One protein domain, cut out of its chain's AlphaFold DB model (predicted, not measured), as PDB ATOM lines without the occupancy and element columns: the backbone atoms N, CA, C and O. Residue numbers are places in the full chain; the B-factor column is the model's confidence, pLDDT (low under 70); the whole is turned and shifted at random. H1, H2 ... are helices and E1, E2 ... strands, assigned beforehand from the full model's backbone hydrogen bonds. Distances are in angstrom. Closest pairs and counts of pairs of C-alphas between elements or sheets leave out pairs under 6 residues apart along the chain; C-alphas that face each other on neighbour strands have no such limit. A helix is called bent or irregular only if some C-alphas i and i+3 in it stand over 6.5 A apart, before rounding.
ATOM      1  N   CYS A  52     -19.658 -23.425 -39.843       83.25
ATOM      2  CA  CYS A  52     -19.783 -23.283 -38.404       83.25
ATOM      3  C   CYS A  52     -19.478 -21.845 -38.002       83.25
ATOM      4  O   CYS A  52     -18.347 -21.389 -38.154       83.25
ATOM      5  N   TYR A  53     -20.488 -21.153 -37.483       76.88
ATOM      6  CA  TYR A  53     -20.366 -19.781 -37.014       76.88
ATOM      7  C   TYR A  53     -19.946 -19.730 -35.546       76.88
ATOM      8  O   TYR A  53     -18.922 -19.151 -35.193       76.88
ATOM      9  N   SER A  54     -20.726 -20.376 -34.686       77.06
ATOM     10  CA  SER A  54     -20.434 -20.462 -33.264       77.06
ATOM     11  C   SER A  54     -20.720 -21.862 -32.764       77.06
ATOM     12  O   SER A  54     -21.583 -22.573 -33.279       77.06
ATOM     13  N   SER A  55     -19.962 -22.265 -31.756       82.81
ATOM     14  CA  SER A  55     -20.193 -23.499 -31.031       82.81
ATOM     15  C   SER A  55     -19.983 -23.207 -29.560       82.81
ATOM     16  O   SER A  55     -18.893 -22.804 -29.160       82.81
ATOM     17  N   GLU A  56     -21.008 -23.433 -28.751       84.38
ATOM     18  CA  GLU A  56     -20.917 -23.337 -27.301       84.38
ATOM     19  C   GLU A  56     -21.188 -24.693 -26.653       84.38
ATOM     20  O   GLU A  56     -22.027 -25.481 -27.102       84.38
ATOM     21  N   ARG A  57     -20.449 -24.971 -25.580       85.00
ATOM     22  CA  ARG A  57     -20.674 -26.142 -24.739       85.00
ATOM     23  C   ARG A  57     -21.819 -25.825 -23.785       85.00
ATOM     24  O   ARG A  57     -21.702 -24.902 -22.982       85.00
ATOM     25  N   LEU A  58     -22.895 -26.602 -23.839       84.25
ATOM     26  CA  LEU A  58     -23.993 -26.460 -22.892       84.25
ATOM     27  C   LEU A  58     -23.576 -27.063 -21.549       84.25
ATOM     28  O   LEU A  58     -23.083 -28.191 -21.469       84.25
ATOM     29  N   THR A  59     -23.742 -26.283 -20.486       81.38
ATOM     30  CA  THR A  59     -23.309 -26.640 -19.131       81.38
ATOM     31  C   THR A  59     -24.222 -27.657 -18.450       81.38
ATOM     32  O   THR A  59     -23.769 -28.340 -17.535       81.38
ATOM     33  N   ALA A  60     -25.480 -27.783 -18.877       77.81
ATOM     34  CA  ALA A  60     -26.481 -28.603 -18.194       77.81
ATOM     35  C   ALA A  60     -26.474 -30.085 -18.620       77.81
ATOM     36  O   ALA A  60     -26.920 -30.944 -17.865       77.81
ATOM     37  N   ASP A  61     -25.987 -30.394 -19.819       73.06
ATOM     38  CA  ASP A  61     -26.382 -31.616 -20.527       73.06
ATOM     39  C   ASP A  61     -25.281 -32.222 -21.410       73.06
ATOM     40  O   ASP A  61     -25.545 -33.113 -22.216       73.06
ATOM     41  N   ASN A  62     -24.016 -31.809 -21.248       78.12
ATOM     42  CA  ASN A  62     -22.899 -32.309 -22.064       78.12
ATOM     43  C   ASN A  62     -23.171 -32.221 -23.587       78.12
ATOM     44  O   ASN A  62     -22.541 -32.923 -24.389       78.12
ATOM     45  N   GLY A  63     -24.089 -31.341 -23.981       83.81
ATOM     46  CA  GLY A  63     -24.426 -31.035 -25.358       83.81
ATOM     47  C   GLY A  63     -23.560 -29.903 -25.892       83.81
ATOM     48  O   GLY A  63     -22.926 -29.166 -25.138       83.81
ATOM     49  N   ASN A  64     -23.536 -29.762 -27.211       82.25
ATOM     50  CA  ASN A  64     -23.013 -28.573 -27.871       82.25
ATOM     51  C   ASN A  64     -24.176 -27.900 -28.594       82.25
ATOM     52  O   ASN A  64     -24.967 -28.584 -29.246       82.25
ATOM     53  N   ARG A  65     -24.263 -26.575 -28.510       81.50
ATOM     54  CA  ARG A  65     -25.092 -25.786 -29.415       81.50
ATOM     55  C   ARG A  65     -24.189 -25.232 -30.501       81.50
ATOM     56  O   ARG A  65     -23.198 -24.579 -30.192       81.50
ATOM     57  N   VAL A  66     -24.536 -25.499 -31.754       79.75
ATOM     58  CA  VAL A  66     -23.784 -25.029 -32.919       79.75
ATOM     59  C   VAL A  66     -24.706 -24.192 -33.790       79.75
ATOM     60  O   VAL A  66     -25.799 -24.637 -34.141       79.75
ATOM     61  N   VAL A  67     -24.264 -22.989 -34.141       80.56
ATOM     62  CA  VAL A  67     -24.927 -22.135 -35.124       80.56
ATOM     63  C   VAL A  67     -24.231 -22.328 -36.462       80.56
ATOM     64  O   VAL A  67     -23.008 -22.206 -36.566       80.56
ATOM     65  N   LEU A  68     -25.021 -22.648 -37.482       81.75
ATOM     66  CA  LEU A  68     -24.552 -22.947 -38.828       81.75
ATOM     67  C   LEU A  68     -25.143 -21.954 -39.831       81.75
ATOM     68  O   LEU A  68     -26.299 -21.555 -39.705       81.75
ATOM     69  N   VAL A  69     -24.359 -21.598 -40.845       78.62
ATOM     70  CA  VAL A  69     -24.760 -20.717 -41.953       78.62
ATOM     71  C   VAL A  69     -24.595 -21.469 -43.269       78.62
ATOM     72  O   VAL A  69     -23.680 -22.283 -43.409       78.62
ATOM     73  N   TYR A  70     -25.477 -21.230 -44.240       80.88
ATOM     74  CA  TYR A  70     -25.344 -21.843 -45.561       80.88
ATOM     75  C   TYR A  70     -24.089 -21.331 -46.277       80.88
ATOM     76  O   TYR A  70     -23.726 -20.160 -46.169       80.88
ATOM     77  N   TYR A  71     -23.399 -22.224 -46.987       79.00
ATOM     78  CA  TYR A  71     -22.063 -21.956 -47.522       79.00
ATOM     79  C   TYR A  71     -21.990 -20.715 -48.439       79.00
ATOM     80  O   TYR A  71     -21.069 -19.918 -48.266       79.00
ATOM     81  N   PRO A  72     -22.943 -20.466 -49.355       79.31
ATOM     82  CA  PRO A  72     -22.963 -19.240 -50.157       79.31
ATOM     83  C   PRO A  72     -23.016 -17.928 -49.356       79.31
ATOM     84  O   PRO A  72     -22.407 -16.954 -49.786       79.31
ATOM     85  N   ALA A  73     -23.665 -17.893 -48.185       73.81
ATOM     86  CA  ALA A  73     -23.814 -16.667 -47.385       73.81
ATOM     87  C   ALA A  73     -22.523 -16.195 -46.706       73.81
ATOM     88  O   ALA A  73     -22.500 -15.116 -46.123       73.81
ATOM     89  N   HIS A  74     -21.454 -16.987 -46.742       75.00
ATOM     90  CA  HIS A  74     -20.255 -16.754 -45.935       75.00
ATOM     91  C   HIS A  74     -19.619 -15.374 -46.102       75.00
ATOM     92  O   HIS A  74     -19.114 -14.828 -45.127       75.00
ATOM     93  N   LEU A  75     -19.673 -14.813 -47.314       73.50
ATOM     94  CA  LEU A  75     -19.097 -13.504 -47.625       73.50
ATOM     95  C   LEU A  75     -19.903 -12.350 -47.022       73.50
ATOM     96  O   LEU A  75     -19.326 -11.360 -46.594       73.50
ATOM     97  N   GLU A  76     -21.227 -12.474 -46.975       72.75
ATOM     98  CA  GLU A  76     -22.113 -11.450 -46.404       72.75
ATOM     99  C   GLU A  76     -22.191 -11.581 -44.879       72.75
ATOM    100  O   GLU A  76     -22.345 -10.604 -44.146       72.75
ATOM    101  N   PHE A  77     -22.070 -12.813 -44.385       70.38
ATOM    102  CA  PHE A  77     -22.300 -13.127 -42.985       70.38
ATOM    103  C   PHE A  77     -21.159 -12.680 -42.072       70.38
ATOM    104  O   PHE A  77     -21.405 -12.405 -40.902       70.38
ATOM    105  N   GLU A  78     -19.925 -12.581 -42.570       70.19
ATOM    106  CA  GLU A  78     -18.784 -12.144 -41.756       70.19
ATOM    107  C   GLU A  78     -18.971 -10.704 -41.246       70.19
ATOM    108  O   GLU A  78     -18.676 -10.405 -40.087       70.19
ATOM    109  N   ASP A  79     -19.564  -9.833 -42.063       69.69
ATOM    110  CA  ASP A  79     -19.892  -8.467 -41.661       69.69
ATOM    111  C   ASP A  79     -21.145  -8.406 -40.785       69.69
ATOM    112  O   ASP A  79     -21.105  -7.795 -39.719       69.69
ATOM    113  N   VAL A  80     -22.211  -9.130 -41.144       66.69
ATOM    114  CA  VAL A  80     -23.453  -9.190 -40.343       66.69
ATOM    115  C   VAL A  80     -23.223  -9.832 -38.965       66.69
ATOM    116  O   VAL A  80     -23.892  -9.490 -37.988       66.69
ATOM    117  N   SER A  81     -22.245 -10.734 -38.840       70.50
ATOM    118  CA  SER A  81     -21.900 -11.400 -37.580       70.50
ATOM    119  C   SER A  81     -21.421 -10.460 -36.480       70.50
ATOM    120  O   SER A  81     -21.674 -10.710 -35.302       70.50
ATOM    121  N   LYS A  82     -20.775  -9.354 -36.856       72.69
ATOM    122  CA  LYS A  82     -20.283  -8.342 -35.911       72.69
ATOM    123  C   LYS A  82     -21.438  -7.580 -35.265       72.69
ATOM    124  O   LYS A  82     -21.314  -7.123 -34.130       72.69
ATOM    125  N   ASP A  83     -22.568  -7.504 -35.965       72.19
ATOM    126  CA  ASP A  83     -23.766  -6.783 -35.540       72.19
ATOM    127  C   ASP A  83     -24.791  -7.682 -34.836       72.19
ATOM    128  O   ASP A  83     -25.654  -7.189 -34.110       72.19
ATOM    129  N   LEU A  84     -24.680  -9.006 -34.987       70.25
ATOM    130  CA  LEU A  84     -25.538 -10.002 -34.334       70.25
ATOM    131  C   LEU A  84     -25.610  -9.847 -32.798       70.25
ATOM    132  O   LEU A  84     -26.722  -9.882 -32.269       70.25
ATOM    133  N   PRO A  85     -24.502  -9.604 -32.065       69.44
ATOM    134  CA  PRO A  85     -24.546  -9.318 -30.627       69.44
ATOM    135  C   PRO A  85     -25.303  -8.034 -30.258       69.44
ATOM    136  O   PRO A  85     -25.740  -7.894 -29.118       69.44
ATOM    137  N   ASN A  86     -25.459  -7.099 -31.202       69.75
ATOM    138  CA  ASN A  86     -26.159  -5.829 -30.995       69.75
ATOM    139  C   ASN A  86     -27.674  -5.943 -31.239       69.75
ATOM    140  O   ASN A  86     -28.407  -4.970 -31.033       69.75
ATOM    141  N   LEU A  87     -28.169  -7.112 -31.670       68.88
ATOM    142  CA  LEU A  87     -29.603  -7.375 -31.731       68.88
ATOM    143  C   LEU A  87     -30.173  -7.361 -30.312       68.88
ATOM    144  O   LEU A  87     -29.883  -8.231 -29.494       68.88
ATOM    145  N   ASN A  88     -31.003  -6.361 -30.028       63.94
ATOM    146  CA  ASN A  88     -31.744  -6.298 -28.775       63.94
ATOM    147  C   ASN A  88     -32.737  -7.471 -28.651       63.94
ATOM    148  O   ASN A  88     -33.128  -8.086 -29.646       63.94
ATOM    149  N   ASP A  89     -33.197  -7.731 -27.428       61.59
ATOM    150  CA  ASP A  89     -34.096  -8.853 -27.114       61.59
ATOM    151  C   ASP A  89     -35.414  -8.841 -27.912       61.59
ATOM    152  O   ASP A  89     -36.063  -9.872 -28.055       61.59
ATOM    153  N   VAL A  90     -35.810  -7.687 -28.459       60.75
ATOM    154  CA  VAL A  90     -37.016  -7.531 -29.289       60.75
ATOM    155  C   VAL A  90     -36.777  -8.008 -30.725       60.75
ATOM    156  O   VAL A  90     -37.658  -8.606 -31.340       60.75
ATOM    157  N   ASN A  91     -35.585  -7.756 -31.265       64.31
ATOM    158  CA  ASN A  91     -35.209  -8.106 -32.636       64.31
ATOM    159  C   ASN A  91     -34.562  -9.494 -32.732       64.31
ATOM    160  O   ASN A  91     -34.465 -10.067 -33.822       64.31
ATOM    161  N   ARG A  92     -34.128 -10.051 -31.600       59.72
ATOM    162  CA  ARG A  92     -33.563 -11.392 -31.518       59.72
ATOM    163  C   ARG A  92     -34.674 -12.427 -31.684       59.72
ATOM    164  O   ARG A  92     -35.461 -12.686 -30.777       59.72
ATOM    165  N   LYS A  93     -34.765 -13.036 -32.871       61.00
ATOM    166  CA  LYS A  93     -35.662 -14.183 -33.070       61.00
ATOM    167  C   LYS A  93     -35.225 -15.316 -32.129       61.00
ATOM    168  O   LYS A  93     -34.028 -15.571 -32.047       61.00
ATOM    169  N   PRO A  94     -36.154 -16.064 -31.507       55.00
ATOM    170  CA  PRO A  94     -35.842 -17.090 -30.501       55.00
ATOM    171  C   PRO A  94     -34.960 -18.249 -31.004       55.00
ATOM    172  O   PRO A  94     -34.504 -19.067 -30.213       55.00
ATOM    173  N   PHE A  95     -34.710 -18.324 -32.312       46.47
ATOM    174  CA  PHE A  95     -33.833 -19.310 -32.946       46.47
ATOM    175  C   PHE A  95     -32.389 -18.820 -33.147       46.47
ATOM    176  O   PHE A  95     -31.536 -19.608 -33.541       46.47
ATOM    177  N   ILE A  96     -32.109 -17.540 -32.892       46.66
ATOM    178  CA  ILE A  96     -30.767 -16.952 -32.934       46.66
ATOM    179  C   ILE A  96     -30.386 -16.638 -31.487       46.66
ATOM    180  O   ILE A  96     -30.695 -15.566 -30.965       46.66
ATOM    181  N   ALA A  97     -29.810 -17.644 -30.823       49.72
ATOM    182  CA  ALA A  97     -29.377 -17.570 -29.430       49.72
ATOM    183  C   ALA A  97     -28.171 -16.662 -29.220       49.72
ATOM    184  O   ALA A  97     -27.558 -16.183 -30.204       49.72
TER     185      ALA A  97
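AT A GLANCE: This is residues 52 to 97 of the 97 residues of an uncharacterized protein of Phytophthora palmivora var. palmivora (UniProt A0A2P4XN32). A two-stranded hairpin, E1 and E2, makes one arm of an open V, and the irregular helix H1 makes the other, turning back from the far end of E2. The hairpin's loop, residues 58 to 63, sticks out at the tip of the first arm, and a tail with no named element, residues 87 to 97, follows H1. The printed part has 46 residues, with two named strands and then one named helix along the chain; the sheet has the order E1, E2, is antiparallel, and the class is mixed. The whole is loose, with a radius of gyration of the C-alphas of 12.2 A, and flat, spanning 33 by 27 by 14 A.

HOW THE PARTS SIT: Start at the hairpin of E1, residues 52 to 57, and E2, residues 64 to 70, antiparallel neighbours at 172 degrees. Look at N 53 and O 67, 2.9 A apart, and at N 67 and O 54, 2.8 A apart, both within hydrogen-bond range. A tight link joins E2 to H1, residues 71 to 86. E1 and H1 are near each other, with 6 pairs of C-alphas within 10 A. In H1, 5 of 12 O i to N i+4 pairs and 7 of 13 O i to N i+3 pairs are within hydrogen-bond range.

IN THESE COORDINATES: Find C-alpha 52 at (-19.783, -23.283, -38.404); from there E1 runs 14.0 A to C-alpha 57. E2 runs 19.1 A from C-alpha 64 to C-alpha 70 at (-25.344, -21.843, -45.561). H1 covers 23.5 A and ends with C-alpha 86 at (-26.159, -5.829, -30.995). It is irregular, with C-alphas 72 and 75 being 7.4 A apart, and has a kink of 66 degrees near residue 78.

THE WHOLE: The two C-alphas farthest apart, those of Ala 60 and Leu 75, are 33.9 A apart. The printed part has no cut, and the link from E1 to E2 is short, with 6 residues. Mean pLDDT of the printed part is 72.3; look for values under 70 at residues 79 to 80 and 85 to 97, the chain's last residue.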